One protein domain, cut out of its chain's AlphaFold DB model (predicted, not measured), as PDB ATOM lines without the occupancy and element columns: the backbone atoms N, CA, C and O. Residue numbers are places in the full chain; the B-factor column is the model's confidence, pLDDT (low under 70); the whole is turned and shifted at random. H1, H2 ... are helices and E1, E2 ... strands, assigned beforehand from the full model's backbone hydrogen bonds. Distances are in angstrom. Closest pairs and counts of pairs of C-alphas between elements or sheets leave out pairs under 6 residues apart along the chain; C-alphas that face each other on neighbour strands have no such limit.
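Overview. This is residues 5 to 120 of the 122 residues of an uncharacterized protein of Flavobacterium croceum DSM 17960 (UniProt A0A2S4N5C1). A single strongly twisted sheet of seven strands curls round the helix H1, which packs in the hollow of one face, mainly against E7, E2 and E1. A shorter helix, H3, packs on the opposite face across E1 and E2, while the small helix H2 sits beside H1 and off the sheet. The printed part has 116 residues with three named helices and seven named strands, in the order E1, E2, H1, H2, E3, E4, E5, E6, E7, H3 along the chain. The sheet's order is E3, E4, E5, E1, E2, E7, E6, all antiparallel, and the class is mixed, helices and strands. The whole is compact, with a radius of gyration of the C-alphas of 13.6 A, and rounded, with spans of 33 by 32 by 22 A.

Along the chain. In the order of the sheet, E3 is residues 59 to 62, E4 residues 65 to 69, and E5 residues 76 to 83, 19.6 A from first to last C-alpha. E1 is residues 5 to 10, 16.5 A long, and begins with C-alpha 5 at (43.737, -3.995, -13.422). E2 is residues 24 to 29, 16.0 A long. E7 is residues 104 to 110, 18.9 A long, and E6 is residues 91 to 98, 19.3 A long. H1, the longest helix, is residues 32 to 42 and measures 15.4 A, from C-alpha 32 at (47.836, 1.669, -15.944) to C-alpha 42. H2 is residues 52 to 57, and H3 is residues 112 to 119, ending with C-alpha 119 at (39.462, -13.301, -6.304).

Arrangement. E1 and E2 form a hairpin, antiparallel at 156 degrees between their directions, with N 7 and O 27 within hydrogen-bond range at 2.9 A. On the other side of E1 is E5, antiparallel at 147 degrees, with N 6 and O 81 at 2.8 A. E3, E4 and E5 make a meander, each strand the antiparallel neighbour of the one before; across E3 and E4, N 62 and O 65 are within hydrogen-bond range at 2.8 A, and across E4 and E5, N 80 and O 66 are within hydrogen-bond range at 2.7 A. E2 and E7 are antiparallel at 112 degrees, with N 28 and O 108 at 2.8 A. E7 and E6 form a hairpin at 158 degrees, with N 107 and O 95 at 2.8 A. E3 and E6 are the edge strands. H1 is on the sheet, which curls round it; the closest C-alphas of H1 and E7 are those of Thr 38 and Leu 107, 6.3 A apart, and of H1 and E2 those of Leu 35 and Ser 29, 5.0 A apart. H3 is on the opposite face, at a height over the sheet of 8.8 A. It lies over E2 and only just over E1, on which 3 of its 8 C-alphas fall. On the local plane it stands at 56 degrees to E2, slantwise to the strands. H2 is not on the sheet but touches H1, about perpendicular at 84 degrees, the closest C-alphas being those of Ile 33 and Ile 52, 6.9 A apart. H1 and H3 are apart. In H1 and H3 every O i to N i+4 pair is within hydrogen-bond range; in H2 1 of 2 is.

Size, cuts and confidence. The two C-alphas farthest apart are those of Gly 46 and Asp 86, at 36.7 A. The printed part, residues 5 to 120, has no cut. The link from E1 to E2, residues 11 to 23, is long. The mean pLDDT of the printed part is 81.0; 17 residues are under 70, namely 12 to 22, 45 to 46, 71, 73 to 74 and 120.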
ATOM      1  N   PHE A   5      44.191  -4.420 -14.739       92.12
ATOM      2  CA  PHE A   5      43.737  -3.995 -13.422       92.12
ATOM      3  C   PHE A   5      42.219  -4.076 -13.302       92.12
ATOM      4  O   PHE A   5      41.498  -3.842 -14.273       92.12
ATOM      5  N   ILE A   6      41.750  -4.364 -12.094       92.50
ATOM      6  CA  ILE A   6      40.355  -4.223 -11.685       92.50
ATOM      7  C   ILE A   6      40.322  -3.260 -10.511       92.50
ATOM      8  O   ILE A   6      40.980  -3.481  -9.502       92.50
ATOM      9  N   LEU A   7      39.571  -2.182 -10.652       92.12
ATOM     10  CA  LEU A   7      39.372  -1.197  -9.603       92.12
ATOM     11  C   LEU A   7      38.069  -1.500  -8.872       92.12
ATOM     12  O   LEU A   7      37.020  -1.529  -9.510       92.12
ATOM     13  N   LYS A   8      38.133  -1.668  -7.552       90.31
ATOM     14  CA  LYS A   8      36.959  -1.748  -6.681       90.31
ATOM     15  C   LYS A   8      36.680  -0.365  -6.102       90.31
ATOM     16  O   LYS A   8      37.553   0.252  -5.489       90.31
ATOM     17  N   ALA A   9      35.469   0.130  -6.313       86.69
ATOM     18  CA  ALA A   9      35.020   1.423  -5.816       86.69
ATOM     19  C   ALA A   9      33.689   1.261  -5.082       86.69
ATOM     20  O   ALA A   9      32.815   0.541  -5.550       86.69
ATOM     21  N   ALA A  10      33.527   1.930  -3.943       79.88
ATOM     22  CA  ALA A  10      32.239   1.969  -3.257       79.88
ATOM     23  C   ALA A  10      31.215   2.740  -4.098       79.88
ATOM     24  O   ALA A  10      31.551   3.767  -4.694       79.88
ATOM     25  N   LYS A  11      29.971   2.261  -4.117       74.19
ATOM     26  CA  LYS A  11      28.857   2.997  -4.710       74.19
ATOM     27  C   LYS A  11      28.602   4.286  -3.942       74.19
ATOM     28  O   LYS A  11      28.423   4.287  -2.726       74.19
ATOM     29  N   SER A  12      28.534   5.392  -4.666       67.56
ATOM     30  CA  SER A  12      27.993   6.644  -4.157       67.56
ATOM     31  C   SER A  12      26.468   6.605  -4.192       67.56
ATOM     32  O   SER A  12      25.868   5.984  -5.069       67.56
ATOM     33  N   LYS A  13      25.817   7.357  -3.293       56.69
ATOM     34  CA  LYS A  13      24.358   7.549  -3.326       56.69
ATOM     35  C   LYS A  13      23.871   8.046  -4.688       56.69
ATOM     36  O   LYS A  13      22.768   7.706  -5.059       56.69
ATOM     37  N   ASN A  14      24.684   8.788  -5.444       57.16
ATOM     38  CA  ASN A  14      24.305   9.321  -6.758       57.16
ATOM     39  C   ASN A  14      24.513   8.342  -7.932       57.16
ATOM     40  O   ASN A  14      24.215   8.705  -9.069       57.16
ATOM     41  N   ASP A  15      24.972   7.111  -7.688       59.16
ATOM     42  CA  ASP A  15      25.222   6.103  -8.730       59.16
ATOM     43  C   ASP A  15      23.950   5.316  -9.125       59.16
ATOM     44  O   ASP A  15      24.028   4.176  -9.579       59.16
ATOM     45  N   PHE A  16      22.764   5.929  -8.984       47.47
ATOM     46  CA  PHE A  16      21.438   5.322  -9.209       47.47
ATOM     47  C   PHE A  16      21.237   4.694 -10.602       47.47
ATOM     48  O   PHE A  16      20.341   3.873 -10.779       47.47
ATOM     49  N   PHE A  17      22.066   5.043 -11.590       49.38
ATOM     50  CA  PHE A  17      22.022   4.473 -12.942       49.38
ATOM     51  C   PHE A  17      22.727   3.109 -13.068       49.38
ATOM     52  O   PHE A  17      22.647   2.473 -14.116       49.38
ATOM     53  N   LEU A  18      23.434   2.652 -12.029       56.19
ATOM     54  CA  LEU A  18      24.198   1.405 -12.036       56.19
ATOM     55  C   LEU A  18      23.482   0.350 -11.182       56.19
ATOM     56  O   LEU A  18      23.669   0.272  -9.969       56.19
ATOM     57  N   THR A  19      22.671  -0.482 -11.836       54.66
ATOM     58  CA  THR A  19      21.781  -1.510 -11.256       54.66
ATOM     59  C   THR A  19      22.494  -2.739 -10.656       54.66
ATOM     60  O   THR A  19      21.938  -3.832 -10.635       54.66
ATOM     61  N   GLU A  20      23.733  -2.604 -10.173       55.91
ATOM     62  CA  GLU A  20      24.412  -3.675  -9.417       55.91
ATOM     63  C   GLU A  20      23.797  -3.840  -8.007       55.91
ATOM     64  O   GLU A  20      23.517  -2.833  -7.355       55.91
ATOM     65  N   PRO A  21      23.597  -5.060  -7.490       51.22
ATOM     66  CA  PRO A  21      23.087  -5.266  -6.131       51.22
ATOM     67  C   PRO A  21      24.140  -4.991  -5.041       51.22
ATOM     68  O   PRO A  21      23.779  -4.621  -3.928       51.22
ATOM     69  N   ASP A  22      25.430  -5.133  -5.362       60.81
ATOM     70  CA  ASP A  22      26.526  -5.044  -4.393       60.81
ATOM     71  C   ASP A  22      26.896  -3.587  -4.030       60.81
ATOM     72  O   ASP A  22      26.789  -2.667  -4.848       60.81
ATOM     73  N   GLU A  23      27.400  -3.382  -2.802       72.75
ATOM     74  CA  GLU A  23      27.893  -2.086  -2.282       72.75
ATOM     75  C   GLU A  23      29.061  -1.504  -3.099       72.75
ATOM     76  O   GLU A  23      29.377  -0.314  -3.003       72.75
ATOM     77  N   PHE A  24      29.707  -2.340  -3.914       83.19
ATOM     78  CA  PHE A  24      30.882  -1.997  -4.699       83.19
ATOM     79  C   PHE A  24      30.638  -2.158  -6.199       83.19
ATOM     80  O   PHE A  24      29.953  -3.068  -6.659       83.19
ATOM     81  N   LEU A  25      31.281  -1.288  -6.970       86.81
ATOM     82  CA  LEU A  25      31.414  -1.369  -8.415       86.81
ATOM     83  C   LEU A  25      32.832  -1.796  -8.775       86.81
ATOM     84  O   LEU A  25      33.808  -1.340  -8.171       86.81
ATOM     85  N   PHE A  26      32.936  -2.622  -9.811       90.06
ATOM     86  CA  PHE A  26      34.209  -3.110 -10.319       90.06
ATOM     87  C   PHE A  26      34.452  -2.601 -11.736       90.06
ATOM     88  O   PHE A  26      33.645  -2.823 -12.640       90.06
ATOM     89  N   PHE A  27      35.585  -1.930 -11.940       92.62
ATOM     90  CA  PHE A  27      35.963  -1.359 -13.230       92.62
ATOM     91  C   PHE A  27      37.187  -2.062 -13.808       92.62
ATOM     92  O   PHE A  27      38.250  -2.092 -13.188       92.62
ATOM     93  N   TYR A  28      37.057  -2.588 -15.025       93.94
ATOM     94  CA  TYR A  28      38.163  -3.158 -15.782       93.94
ATOM     95  C   TYR A  28      39.031  -2.066 -16.411       93.94
ATOM     96  O   TYR A  28      38.543  -1.209 -17.154       93.94
ATOM     97  N   SER A  29      40.343  -2.172 -16.223       94.06
ATOM     98  CA  SER A  29      41.327  -1.309 -16.862       94.06
ATOM     99  C   SER A  29      42.447  -2.131 -17.514       94.06
ATOM    100  O   SER A  29      43.288  -2.693 -16.813       94.06
ATOM    101  N   PRO A  30      42.535  -2.184 -18.861       92.25
ATOM    102  CA  PRO A  30      43.535  -2.985 -19.572       92.25
ATOM    103  C   PRO A  30      44.961  -2.415 -19.503       92.25
ATOM    104  O   PRO A  30      45.878  -2.989 -20.080       92.25
ATOM    105  N   SER A  31      45.156  -1.259 -18.864       91.88
ATOM    106  CA  SER A  31      46.471  -0.654 -18.663       91.88
ATOM    107  C   SER A  31      46.461   0.296 -17.470       91.88
ATOM    108  O   SER A  31      45.410   0.774 -17.042       91.88
ATOM    109  N   ILE A  32      47.653   0.659 -16.995       90.69
ATOM    110  CA  ILE A  32      47.836   1.669 -15.944       90.69
ATOM    111  C   ILE A  32      47.301   3.052 -16.366       90.69
ATOM    112  O   ILE A  32      46.813   3.826 -15.542       90.69
ATOM    113  N   ILE A  33      47.353   3.361 -17.668       92.38
ATOM    114  CA  ILE A  33      46.827   4.611 -18.228       92.38
ATOM    115  C   ILE A  33      45.299   4.622 -18.140       92.38
ATOM    116  O   ILE A  33      44.721   5.637 -17.749       92.38
ATOM    117  N   ASP A  34      44.656   3.505 -18.484       94.06
ATOM    118  CA  ASP A  34      43.201   3.343 -18.401       94.06
ATOM    119  C   ASP A  34      42.722   3.360 -16.943       94.06
ATOM    120  O   ASP A  34      41.773   4.071 -16.618       94.06
ATOM    121  N   LEU A  35      43.466   2.716 -16.036       94.06
ATOM    122  CA  LEU A  35      43.200   2.750 -14.596       94.06
ATOM    123  C   LEU A  35      43.223   4.183 -14.058       94.06
ATOM    124  O   LEU A  35      42.304   4.619 -13.365       94.06
ATOM    125  N   ARG A  36      44.245   4.961 -14.430       92.62
ATOM    126  CA  ARG A  36      44.342   6.371 -14.041       92.62
ATOM    127  C   ARG A  36      43.175   7.200 -14.589       92.62
ATOM    128  O   ARG A  36      42.687   8.087 -13.889       92.62
ATOM    129  N   LYS A  37      42.755   6.972 -15.838       92.38
ATOM    130  CA  LYS A  37      41.614   7.683 -16.446       92.38
ATOM    131  C   LYS A  37      40.301   7.332 -15.743       92.38
ATOM    132  O   LYS A  37      39.549   8.246 -15.419       92.38
ATOM    133  N   THR A  38      40.090   6.053 -15.439       92.94
ATOM    134  CA  THR A  38      38.952   5.547 -14.656       92.94
ATOM    135  C   THR A  38      38.894   6.231 -13.293       92.94
ATOM    136  O   THR A  38      37.907   6.895 -12.984       92.94
ATOM    137  N   LEU A  39      39.991   6.198 -12.529       90.50
ATOM    138  CA  LEU A  39      40.092   6.870 -11.231       90.50
ATOM    139  C   LEU A  39      39.797   8.368 -11.322       90.50
ATOM    140  O   LEU A  39      39.031   8.884 -10.519       90.50
ATOM    141  N   ARG A  40      40.355   9.075 -12.312       89.06
ATOM    142  CA  ARG A  40      40.082  10.513 -12.510       89.06
ATOM    143  C   ARG A  40      38.607  10.821 -12.730       89.06
ATOM    144  O   ARG A  40      38.188  11.921 -12.384       89.06
ATOM    145  N   CYS A  41      37.862   9.898 -13.329       88.31
ATOM    146  CA  CYS A  41      36.442  10.081 -13.585       88.31
ATOM    147  C   CYS A  41      35.615   9.844 -12.322       88.31
ATOM    148  O   CYS A  41      34.763  10.672 -12.013       88.31
ATOM    149  N   ILE A  42      35.905   8.781 -11.570       85.88
ATOM    150  CA  ILE A  42      35.090   8.371 -10.415       85.88
ATOM    151  C   ILE A  42      35.501   9.019  -9.082       85.88
ATOM    152  O   ILE A  42      34.767   8.944  -8.102       85.88
ATOM    153  N   THR A  43      36.683   9.635  -9.008       83.25
ATOM    154  CA  THR A  43      37.178  10.266  -7.776       83.25
ATOM    155  C   THR A  43      36.455  11.587  -7.501       83.25
ATOM    156  O   THR A  43      36.360  12.451  -8.373       83.25
ATOM    157  N   SER A  44      35.976  11.763  -6.265       71.50
ATOM    158  CA  SER A  44      35.222  12.944  -5.827       71.50
ATOM    159  C   SER A  44      36.049  14.240  -5.783       71.50
ATOM    160  O   SER A  44      37.284  14.231  -5.751       71.50
ATOM    161  N   LYS A  45      35.343  15.381  -5.712       65.44
ATOM    162  CA  LYS A  45      35.935  16.722  -5.565       65.44
ATOM    163  C   LYS A  45      36.913  16.770  -4.387       65.44
ATOM    164  O   LYS A  45      36.580  16.324  -3.297       65.44
ATOM    165  N   GLY A  46      38.090  17.359  -4.601       65.12
ATOM    166  CA  GLY A  46      39.111  17.553  -3.560       65.12
ATOM    167  C   GLY A  46      40.236  16.517  -3.575       65.12
ATOM    168  O   GLY A  46      41.315  16.784  -3.053       65.12
ATOM    169  N   TYR A  47      40.050  15.387  -4.262       72.31
ATOM    170  CA  TYR A  47      41.089  14.379  -4.424       72.31
ATOM    171  C   TYR A  47      41.722  14.443  -5.815       72.31
ATOM    172  O   TYR A  47      41.077  14.228  -6.840       72.31
ATOM    173  N   LYS A  48      43.025  14.738  -5.860       76.75
ATOM    174  CA  LYS A  48      43.775  14.846  -7.116       76.75
ATOM    175  C   LYS A  48      44.462  13.526  -7.448       76.75
ATOM    176  O   LYS A  48      45.444  13.152  -6.805       76.75
ATOM    177  N   ILE A  49      44.006  12.868  -8.512       83.88
ATOM    178  CA  ILE A  49      44.739  11.747  -9.108       83.88
ATOM    179  C   ILE A  49      45.982  12.301  -9.823       83.88
ATOM    180  O   ILE A  49      45.852  13.149 -10.715       83.88
ATOM    181  N   PRO A  50      47.197  11.870  -9.443       82.00
ATOM    182  CA  PRO A  50      48.425  12.460  -9.958       82.00
ATOM    183  C   PRO A  50      48.691  12.084 -11.429       82.00
ATOM    184  O   PRO A  50      47.980  11.287 -12.046       82.00
ATOM    185  N   GLY A  51      49.726  12.688 -12.022       84.69
ATOM    186  CA  GLY A  51      50.234  12.300 -13.344       84.69
ATOM    187  C   GLY A  51      50.714  10.845 -13.368       84.69
ATOM    188  O   GLY A  51      51.000  10.277 -12.319       84.69
ATOM    189  N   ILE A  52      50.811  10.236 -14.554       86.12
ATOM    190  CA  ILE A  52      51.059   8.789 -14.691       86.12
ATOM    191  C   ILE A  52      52.341   8.315 -13.984       86.12
ATOM    192  O   ILE A  52      52.321   7.295 -13.308       86.12
ATOM    193  N   GLN A  53      53.420   9.097 -14.058       83.94
ATOM    194  CA  GLN A  53      54.714   8.767 -13.448       83.94
ATOM    195  C   GLN A  53      54.630   8.696 -11.917       83.94
ATOM    196  O   GLN A  53      55.180   7.793 -11.294       83.94
ATOM    197  N   THR A  54      53.919   9.641 -11.301       83.00
ATOM    198  CA  THR A  54      53.694   9.674  -9.852       83.00
ATOM    199  C   THR A  54      52.614   8.679  -9.435       83.00
ATOM    200  O   THR A  54      52.708   8.100  -8.361       83.00
ATOM    201  N   PHE A  55      51.599   8.467 -10.274       84.56
ATOM    202  CA  PHE A  55      50.512   7.527 -10.027       84.56
ATOM    203  C   PHE A  55      51.042   6.110  -9.828       84.56
ATOM    204  O   PHE A  55      50.762   5.514  -8.796       84.56
ATOM    205  N   SER A  56      51.892   5.626 -10.738       81.62
ATOM    206  CA  SER A  56      52.493   4.293 -10.621       81.62
ATOM    207  C   SER A  56      53.313   4.106  -9.341       81.62
ATOM    208  O   SER A  56      53.396   2.994  -8.843       81.62
ATOM    209  N   LYS A  57      53.896   5.181  -8.787       81.81
ATOM    210  CA  LYS A  57      54.660   5.146  -7.525       81.81
ATOM    211  C   LYS A  57      53.786   5.176  -6.269       81.81
ATOM    212  O   LYS A  57      54.298   4.934  -5.188       81.81
ATOM    213  N   ARG A  58      52.508   5.554  -6.388       80.38
ATOM    214  CA  ARG A  58      51.553   5.626  -5.264       80.38
ATOM    215  C   ARG A  58      50.672   4.388  -5.138       80.38
ATOM    216  O   ARG A  58      49.816   4.346  -4.256       80.38
ATOM    217  N   ILE A  59      50.833   3.443  -6.056       84.31
ATOM    218  CA  ILE A  59      50.187   2.145  -5.981       84.31
ATOM    219  C   ILE A  59      51.113   1.247  -5.171       84.31
ATOM    220  O   ILE A  59      52.176   0.857  -5.654       84.31
ATOM    221  N   ASP A  60      50.698   0.943  -3.949       83.62
ATOM    222  CA  ASP A  60      51.436   0.072  -3.042       83.62
ATOM    223  C   ASP A  60      50.813  -1.323  -3.045       83.62
ATOM    224  O   ASP A  60      49.601  -1.461  -3.190       83.62
ATOM    225  N   ALA A  61      51.626  -2.356  -2.838       83.88
ATOM    226  CA  ALA A  61      51.112  -3.686  -2.535       83.88
ATOM    227  C   ALA A  61      50.752  -3.778  -1.043       83.88
ATOM    228  O   ALA A  61      51.547  -3.400  -0.182       83.88
ATOM    229  N   TYR A  62      49.565  -4.291  -0.736       79.38
ATOM    230  CA  TYR A  62      49.086  -4.528   0.620       79.38
ATOM    231  C   TYR A  62      48.195  -5.774   0.634       79.38
ATOM    232  O   TYR A  62      47.300  -5.889  -0.192       79.38
ATOM    233  N   ASN A  63      48.458  -6.728   1.534       73.00
ATOM    234  CA  ASN A  63      47.681  -7.971   1.686       73.00
ATOM    235  C   ASN A  63      47.310  -8.659   0.352       73.00
ATOM    236  O   ASN A  63      46.154  -9.003   0.109       73.00
ATOM    237  N   GLY A  64      48.291  -8.821  -0.543       73.50
ATOM    238  CA  GLY A  64      48.117  -9.533  -1.816       73.50
ATOM    239  C   GLY A  64      47.381  -8.765  -2.923       73.50
ATOM    240  O   GLY A  64      47.229  -9.304  -4.015       73.50
ATOM    241  N   HIS A  65      46.971  -7.518  -2.690       82.00
ATOM    242  CA  HIS A  65      46.379  -6.639  -3.703       82.00
ATOM    243  C   HIS A  65      47.098  -5.286  -3.751       82.00
ATOM    244  O   HIS A  65      48.015  -5.012  -2.975       82.00
ATOM    245  N   LEU A  66      46.729  -4.447  -4.714       87.38
ATOM    246  CA  LEU A  66      47.269  -3.106  -4.868       87.38
ATOM    247  C   LEU A  66      46.317  -2.094  -4.223       87.38
ATOM    248  O   LEU A  66      45.101  -2.200  -4.346       87.38
ATOM    249  N   ILE A  67      46.856  -1.082  -3.558       86.94
ATOM    250  CA  ILE A  67      46.068  -0.004  -2.962       86.94
ATOM    251  C   ILE A  67      46.562   1.348  -3.449       86.94
ATOM    252  O   ILE A  67      47.765   1.593  -3.564       86.94
ATOM    253  N   LEU A  68      45.623   2.257  -3.709       85.12
ATOM    254  CA  LEU A  68      45.934   3.670  -3.884       85.12
ATOM    255  C   LEU A  68      45.723   4.383  -2.553       85.12
ATOM    256  O   LEU A  68      44.594   4.479  -2.067       85.12
ATOM    257  N   LYS A  69      46.801   4.909  -1.970       79.56
ATOM    258  CA  LYS A  69      46.725   5.654  -0.709       79.56
ATOM    259  C   LYS A  69      46.313   7.105  -0.912       79.56
ATOM    260  O   LYS A  69      46.700   7.768  -1.880       79.56
ATOM    261  N   ASN A  70      45.597   7.617   0.080       73.38
ATOM    262  CA  ASN A  70      45.323   9.029   0.238       73.38
ATOM    263  C   ASN A  70      46.639   9.766   0.522       73.38
ATOM    264  O   ASN A  70      47.323   9.425   1.493       73.38
ATOM    265  N   PRO A  71      47.005  10.780  -0.282       67.75
ATOM    266  CA  PRO A  71      48.255  11.506  -0.091       67.75
ATOM    267  C   PRO A  71      48.336  12.251   1.246       67.75
ATOM    268  O   PRO A  71      49.444  12.535   1.688       67.75
ATOM    269  N   PHE A  72      47.203  12.563   1.881       72.75
ATOM    270  CA  PHE A  72      47.165  13.341   3.121       72.75
ATOM    271  C   PHE A  72      47.005  12.472   4.370       72.75
ATOM    272  O   PHE A  72      47.661  12.720   5.375       72.75
ATOM    273  N   PHE A  73      46.168  11.433   4.305       68.94
ATOM    274  CA  PHE A  73      45.736  10.703   5.504       68.94
ATOM    275  C   PHE A  73      46.310   9.285   5.632       68.94
ATOM    276  O   PHE A  73      45.940   8.574   6.558       68.94
ATOM    277  N   LYS A  74      47.193   8.841   4.718       69.44
ATOM    278  CA  LYS A  74      47.725   7.455   4.648       69.44
ATOM    279  C   LYS A  74      46.644   6.354   4.651       69.44
ATOM    280  O   LYS A  74      46.970   5.180   4.798       69.44
ATOM    281  N   THR A  75      45.381   6.716   4.449       72.94
ATOM    282  CA  THR A  75      44.243   5.804   4.344       72.94
ATOM    283  C   THR A  75      44.135   5.239   2.934       72.94
ATOM    284  O   THR A  75      44.546   5.876   1.962       72.94
ATOM    285  N   THR A  76      43.576   4.040   2.803       77.75
ATOM    286  CA  THR A  76      43.254   3.452   1.498       77.75
ATOM    287  C   THR A  76      42.124   4.249   0.848       77.75
ATOM    288  O   THR A  76      41.066   4.416   1.446       77.75
ATOM    289  N   MET A  77      42.346   4.760  -0.365       78.56
ATOM    290  CA  MET A  77      41.287   5.380  -1.171       78.56
ATOM    291  C   MET A  77      40.590   4.360  -2.063       78.56
ATOM    292  O   MET A  77      39.374   4.400  -2.207       78.56
ATOM    293  N   TYR A  78      41.376   3.483  -2.688       85.06
ATOM    294  CA  TYR A  78      40.878   2.496  -3.633       85.06
ATOM    295  C   TYR A  78      41.657   1.195  -3.520       85.06
ATOM    296  O   TYR A  78      42.885   1.213  -3.398       85.06
ATOM    297  N   GLU A  79      40.927   0.091  -3.638       89.12
ATOM    298  CA  GLU A  79      41.477  -1.247  -3.815       89.12
ATOM    299  C   GLU A  79      41.572  -1.551  -5.313       89.12
ATOM    300  O   GLU A  79      40.639  -1.321  -6.089       89.12
ATOM    301  N   ILE A  80      42.736  -2.031  -5.732       90.94
ATOM    302  CA  ILE A  80      43.082  -2.331  -7.114       90.94
ATOM    303  C   ILE A  80      43.605  -3.764  -7.147       90.94
ATOM    304  O   ILE A  80      44.535  -4.131  -6.437       90.94
ATOM    305  N   PHE A  81      43.052  -4.581  -8.025       90.06
ATOM    306  CA  PHE A  81      43.498  -5.948  -8.223       90.06
ATOM    307  C   PHE A  81      44.263  -6.044  -9.534       90.06
ATOM    308  O   PHE A  81      43.743  -5.691 -10.593       90.06
ATOM    309  N   GLU A  82      45.511  -6.500  -9.470       89.12
ATOM    310  CA  GLU A  82      46.272  -6.842 -10.667       89.12
ATOM    311  C   GLU A  82      45.829  -8.223 -11.154       89.12
ATOM    312  O   GLU A  82      45.805  -9.187 -10.393       89.12
ATOM    313  N   ILE A  83      45.460  -8.311 -12.429       86.62
ATOM    314  CA  ILE A  83      45.003  -9.554 -13.055       86.62
ATOM    315  C   ILE A  83      46.065 -10.061 -14.016       86.62
ATOM    316  O   ILE A  83      46.642  -9.296 -14.800       86.62
ATOM    317  N   LYS A  84      46.276 -11.379 -13.999       80.19
ATOM    318  CA  LYS A  84      47.137 -12.040 -14.974       80.19
ATOM    319  C   LYS A  84      46.551 -11.890 -16.382       80.19
ATOM    320  O   LYS A  84      45.340 -11.776 -16.576       80.19
ATOM    321  N   SER A  85      47.427 -11.844 -17.384       72.44
ATOM    322  CA  SER A  85      47.037 -11.514 -18.762       72.44
ATOM    323  C   SER A  85      46.098 -12.547 -19.400       72.44
ATOM    324  O   SER A  85      45.359 -12.188 -20.318       72.44
ATOM    325  N   ASP A  86      46.136 -13.786 -18.925       74.69
ATOM    326  CA  ASP A  86      45.351 -14.954 -19.339       74.69
ATOM    327  C   ASP A  86      43.933 -14.992 -18.750       74.69
ATOM    328  O   ASP A  86      43.086 -15.731 -19.249       74.69
ATOM    329  N   VAL A  87      43.625 -14.159 -17.749       78.69
ATOM    330  CA  VAL A  87      42.268 -14.076 -17.193       78.69
ATOM    331  C   VAL A  87      41.330 -13.406 -18.202       78.69
ATOM    332  O   VAL A  87      41.539 -12.258 -18.613       78.69
ATOM    333  N   ASN A  88      40.277 -14.127 -18.594       76.69
ATOM    334  CA  ASN A  88      39.253 -13.628 -19.505       76.69
ATOM    335  C   ASN A  88      38.178 -12.847 -18.731       76.69
ATOM    336  O   ASN A  88      37.321 -13.434 -18.073       76.69
ATOM    337  N   ILE A  89      38.231 -11.516 -18.808       83.12
ATOM    338  CA  ILE A  89      37.265 -10.623 -18.161       83.12
ATOM    339  C   ILE A  89      36.116 -10.318 -19.119       83.12
ATOM    340  O   ILE A  89      36.314  -9.678 -20.155       83.12
ATOM    341  N   LYS A  90      34.897 -10.710 -18.741       85.25
ATOM    342  CA  LYS A  90      33.675 -10.294 -19.438       85.25
ATOM    343  C   LYS A  90      33.254  -8.907 -18.950       85.25
ATOM    344  O   LYS A  90      32.948  -8.719 -17.778       85.25
ATOM    345  N   ILE A  91      33.251  -7.930 -19.855       88.81
ATOM    346  CA  ILE A  91      32.749  -6.580 -19.573       88.81
ATOM    347  C   ILE A  91      31.223  -6.634 -19.643       88.81
ATOM    348  O   ILE A  91      30.677  -6.914 -20.708       88.81
ATOM    349  N   LYS A  92      30.552  -6.360 -18.521       88.25
ATOM    350  CA  LYS A  92      29.086  -6.339 -18.425       88.25
ATOM    351  C   LYS A  92      28.511  -5.128 -19.142       88.25
ATOM    352  O   LYS A  92      27.565  -5.250 -19.910       88.25
ATOM    353  N   ASN A  93      29.087  -3.956 -18.880       87.81
ATOM    354  CA  ASN A  93      28.603  -2.703 -19.439       87.81
ATOM    355  C   ASN A  93      29.752  -1.726 -19.715       87.81
ATOM    356  O   ASN A  93      30.798  -1.763 -19.063       87.81
ATOM    357  N   ARG A  94      29.549  -0.839 -20.687       91.38
ATOM    358  CA  ARG A  94      30.445   0.270 -21.009       91.38
ATOM    359  C   ARG A  94      29.676   1.569 -20.858       91.38
ATOM    360  O   ARG A  94      28.626   1.731 -21.464       91.38
ATOM    361  N   LEU A  95      30.214   2.484 -20.066       88.38
ATOM    362  CA  LEU A  95      29.579   3.755 -19.756       88.38
ATOM    363  C   LEU A  95      30.501   4.894 -20.187       88.38
ATOM    364  O   LEU A  95      31.563   5.087 -19.594       88.38
ATOM    365  N   ASP A  96      30.093   5.662 -21.193       89.56
ATOM    366  CA  ASP A  96      30.754   6.926 -21.513       89.56
ATOM    367  C   ASP A  96      30.359   7.966 -20.469       89.56
ATOM    368  O   ASP A  96      29.282   8.556 -20.509       89.56
ATOM    369  N   TYR A  97      31.235   8.148 -19.483       86.06
ATOM    370  CA  TYR A  97      30.965   8.989 -18.331       86.06
ATOM    371  C   TYR A  97      31.822  10.242 -18.375       86.06
ATOM    372  O   TYR A  97      33.043  10.162 -18.526       86.06
ATOM    373  N   THR A  98      31.175  11.393 -18.202       87.06
ATOM    374  CA  THR A  98      31.841  12.675 -17.980       87.06
ATOM    375  C   THR A  98      31.495  13.161 -16.586       87.06
ATOM    376  O   THR A  98      30.326  13.377 -16.277       87.06
ATOM    377  N   ASN A  99      32.505  13.320 -15.735       84.00
ATOM    378  CA  ASN A  99      32.271  13.817 -14.386       84.00
ATOM    379  C   ASN A  99      32.060  15.339 -14.365       84.00
ATOM    380  O   ASN A  99      32.324  16.042 -15.341       84.00
ATOM    381  N   SER A 100      31.658  15.872 -13.209       80.81
ATOM    382  CA  SER A 100      31.416  17.310 -13.002       80.81
ATOM    383  C   SER A 100      32.638  18.214 -13.239       80.81
ATOM    384  O   SER A 100      32.512  19.432 -13.185       80.81
ATOM    385  N   PHE A 101      33.828  17.643 -13.456       81.19
ATOM    386  CA  PHE A 101      35.072  18.368 -13.737       81.19
ATOM    387  C   PHE A 101      35.461  18.333 -15.220       81.19
ATOM    388  O   PHE A 101      36.552  18.781 -15.570       81.19
ATOM    389  N   GLY A 102      34.603  17.779 -16.084       84.12
ATOM    390  CA  GLY A 102      34.854  17.668 -17.520       84.12
ATOM    391  C   GLY A 102      35.814  16.540 -17.901       84.12
ATOM    392  O   GLY A 102      36.346  16.538 -19.009       84.12
ATOM    393  N   TYR A 103      36.076  15.577 -17.007       86.31
ATOM    394  CA  TYR A 103      36.831  14.380 -17.372       86.31
ATOM    395  C   TYR A 103      35.903  13.318 -17.933       86.31
ATOM    396  O   TYR A 103      35.063  12.790 -17.208       86.31
ATOM    397  N   SER A 104      36.114  12.997 -19.208       88.88
ATOM    398  CA  SER A 104      35.377  11.969 -19.936       88.88
ATOM    399  C   SER A 104      36.203  10.693 -20.082       88.88
ATOM    400  O   SER A 104      37.380  10.739 -20.465       88.88
ATOM    401  N   HIS A 105      35.597   9.539 -19.807       93.38
ATOM    402  CA  HIS A 105      36.196   8.233 -20.065       93.38
ATOM    403  C   HIS A 105      35.134   7.141 -20.236       93.38
ATOM    404  O   HIS A 105      34.103   7.163 -19.570       93.38
ATOM    405  N   ASN A 106      35.427   6.150 -21.083       93.31
ATOM    406  CA  ASN A 106      34.623   4.939 -21.227       93.31
ATOM    407  C   ASN A 106      34.933   3.976 -20.068       93.31
ATOM    408  O   ASN A 106      35.944   3.259 -20.091       93.31
ATOM    409  N   LEU A 107      34.086   3.993 -19.042       92.25
ATOM    410  CA  LEU A 107      34.175   3.111 -17.882       92.25
ATOM    411  C   LEU A 107      33.696   1.709 -18.268       92.25
ATOM    412  O   LEU A 107      32.627   1.554 -18.853       92.25
ATOM    413  N   LYS A 108      34.483   0.681 -17.944       93.88
ATOM    414  CA  LYS A 108      34.195  -0.718 -18.295       93.88
ATOM    415  C   LYS A 108      33.792  -1.457 -17.025       93.88
ATOM    416  O   LYS A 108      34.660  -1.818 -16.237       93.88
ATOM    417  N   LEU A 109      32.499  -1.642 -16.811       90.69
ATOM    418  CA  LEU A 109      31.969  -2.315 -15.629       90.69
ATOM    419  C   LEU A 109      32.060  -3.831 -15.783       90.69
ATOM    420  O   LEU A 109      31.764  -4.382 -16.847       90.69
ATOM    421  N   ILE A 110      32.461  -4.489 -14.703       90.06
ATOM    422  CA  ILE A 110      32.458  -5.942 -14.562       90.06
ATOM    423  C   ILE A 110      31.360  -6.305 -13.569       90.06
ATOM    424  O   ILE A 110      31.139  -5.588 -12.594       90.06
ATOM    425  N   ASP A 111      30.700  -7.424 -13.833       85.12
ATOM    426  CA  ASP A 111      29.736  -8.007 -12.916       85.12
ATOM    427  C   ASP A 111      30.401  -8.464 -11.610       85.12
ATOM    428  O   ASP A 111      31.457  -9.106 -11.620       85.12
ATOM    429  N   SER A 112      29.784  -8.132 -10.484       81.06
ATOM    430  CA  SER A 112      30.308  -8.444  -9.156       81.06
ATOM    431  C   SER A 112      30.417  -9.955  -8.880       81.06
ATOM    432  O   SER A 112      31.377 -10.384  -8.233       81.06
ATOM    433  N   GLU A 113      29.537 -10.796  -9.436       80.88
ATOM    434  CA  GLU A 113      29.636 -12.259  -9.303       80.88
ATOM    435  C   GLU A 113      30.870 -12.801 -10.029       80.88
ATOM    436  O   GLU A 113      31.631 -13.603  -9.485       80.88
ATOM    437  N   SER A 114      31.141 -12.283 -11.232       79.62
ATOM    438  CA  SER A 114      32.340 -12.644 -12.002       79.62
ATOM    439  C   SER A 114      33.628 -12.338 -11.232       79.62
ATOM    440  O   SER A 114      34.615 -13.062 -11.341       79.62
ATOM    441  N   ILE A 115      33.617 -11.277 -10.427       82.19
ATOM    442  CA  ILE A 115      34.743 -10.868  -9.588       82.19
ATOM    443  C   ILE A 115      34.940 -11.797  -8.383       82.19
ATOM    444  O   ILE A 115      36.085 -12.142  -8.076       82.19
ATOM    445  N   LYS A 116      33.855 -12.253  -7.742       77.62
ATOM    446  CA  LYS A 116      33.907 -13.227  -6.635       77.62
ATOM    447  C   LYS A 116      34.610 -14.517  -7.066       77.62
ATOM    448  O   LYS A 116      35.477 -14.998  -6.343       77.62
ATOM    449  N   HIS A 117      34.341 -14.998  -8.281       74.00
ATOM    450  CA  HIS A 117      35.018 -16.170  -8.849       74.00
ATOM    451  C   HIS A 117      36.512 -15.965  -9.143       74.00
ATOM    452  O   HIS A 117      37.272 -16.929  -9.125       74.00
ATOM    453  N   ILE A 118      36.948 -14.736  -9.439       76.06
ATOM    454  CA  ILE A 118      38.352 -14.449  -9.780       76.06
ATOM    455  C   ILE A 118      39.214 -14.310  -8.524       76.06
ATOM    456  O   ILE A 118      40.369 -14.733  -8.523       76.06
ATOM    457  N   PHE A 119      38.674 -13.699  -7.471       73.00
ATOM    458  CA  PHE A 119      39.462 -13.301  -6.304       73.00
ATOM    459  C   PHE A 119      39.091 -14.029  -5.009       73.00
ATOM    460  O   PHE A 119      39.712 -13.742  -3.991       73.00
ATOM    461  N   ASN A 120      38.133 -14.967  -5.030       62.88
ATOM    462  CA  ASN A 120      37.640 -15.676  -3.840       62.88
ATOM    463  C   ASN A 120      37.399 -14.716  -2.661       62.88
ATOM    464  O   ASN A 120      37.896 -14.940  -1.557       62.88
TER     465      ASN A 120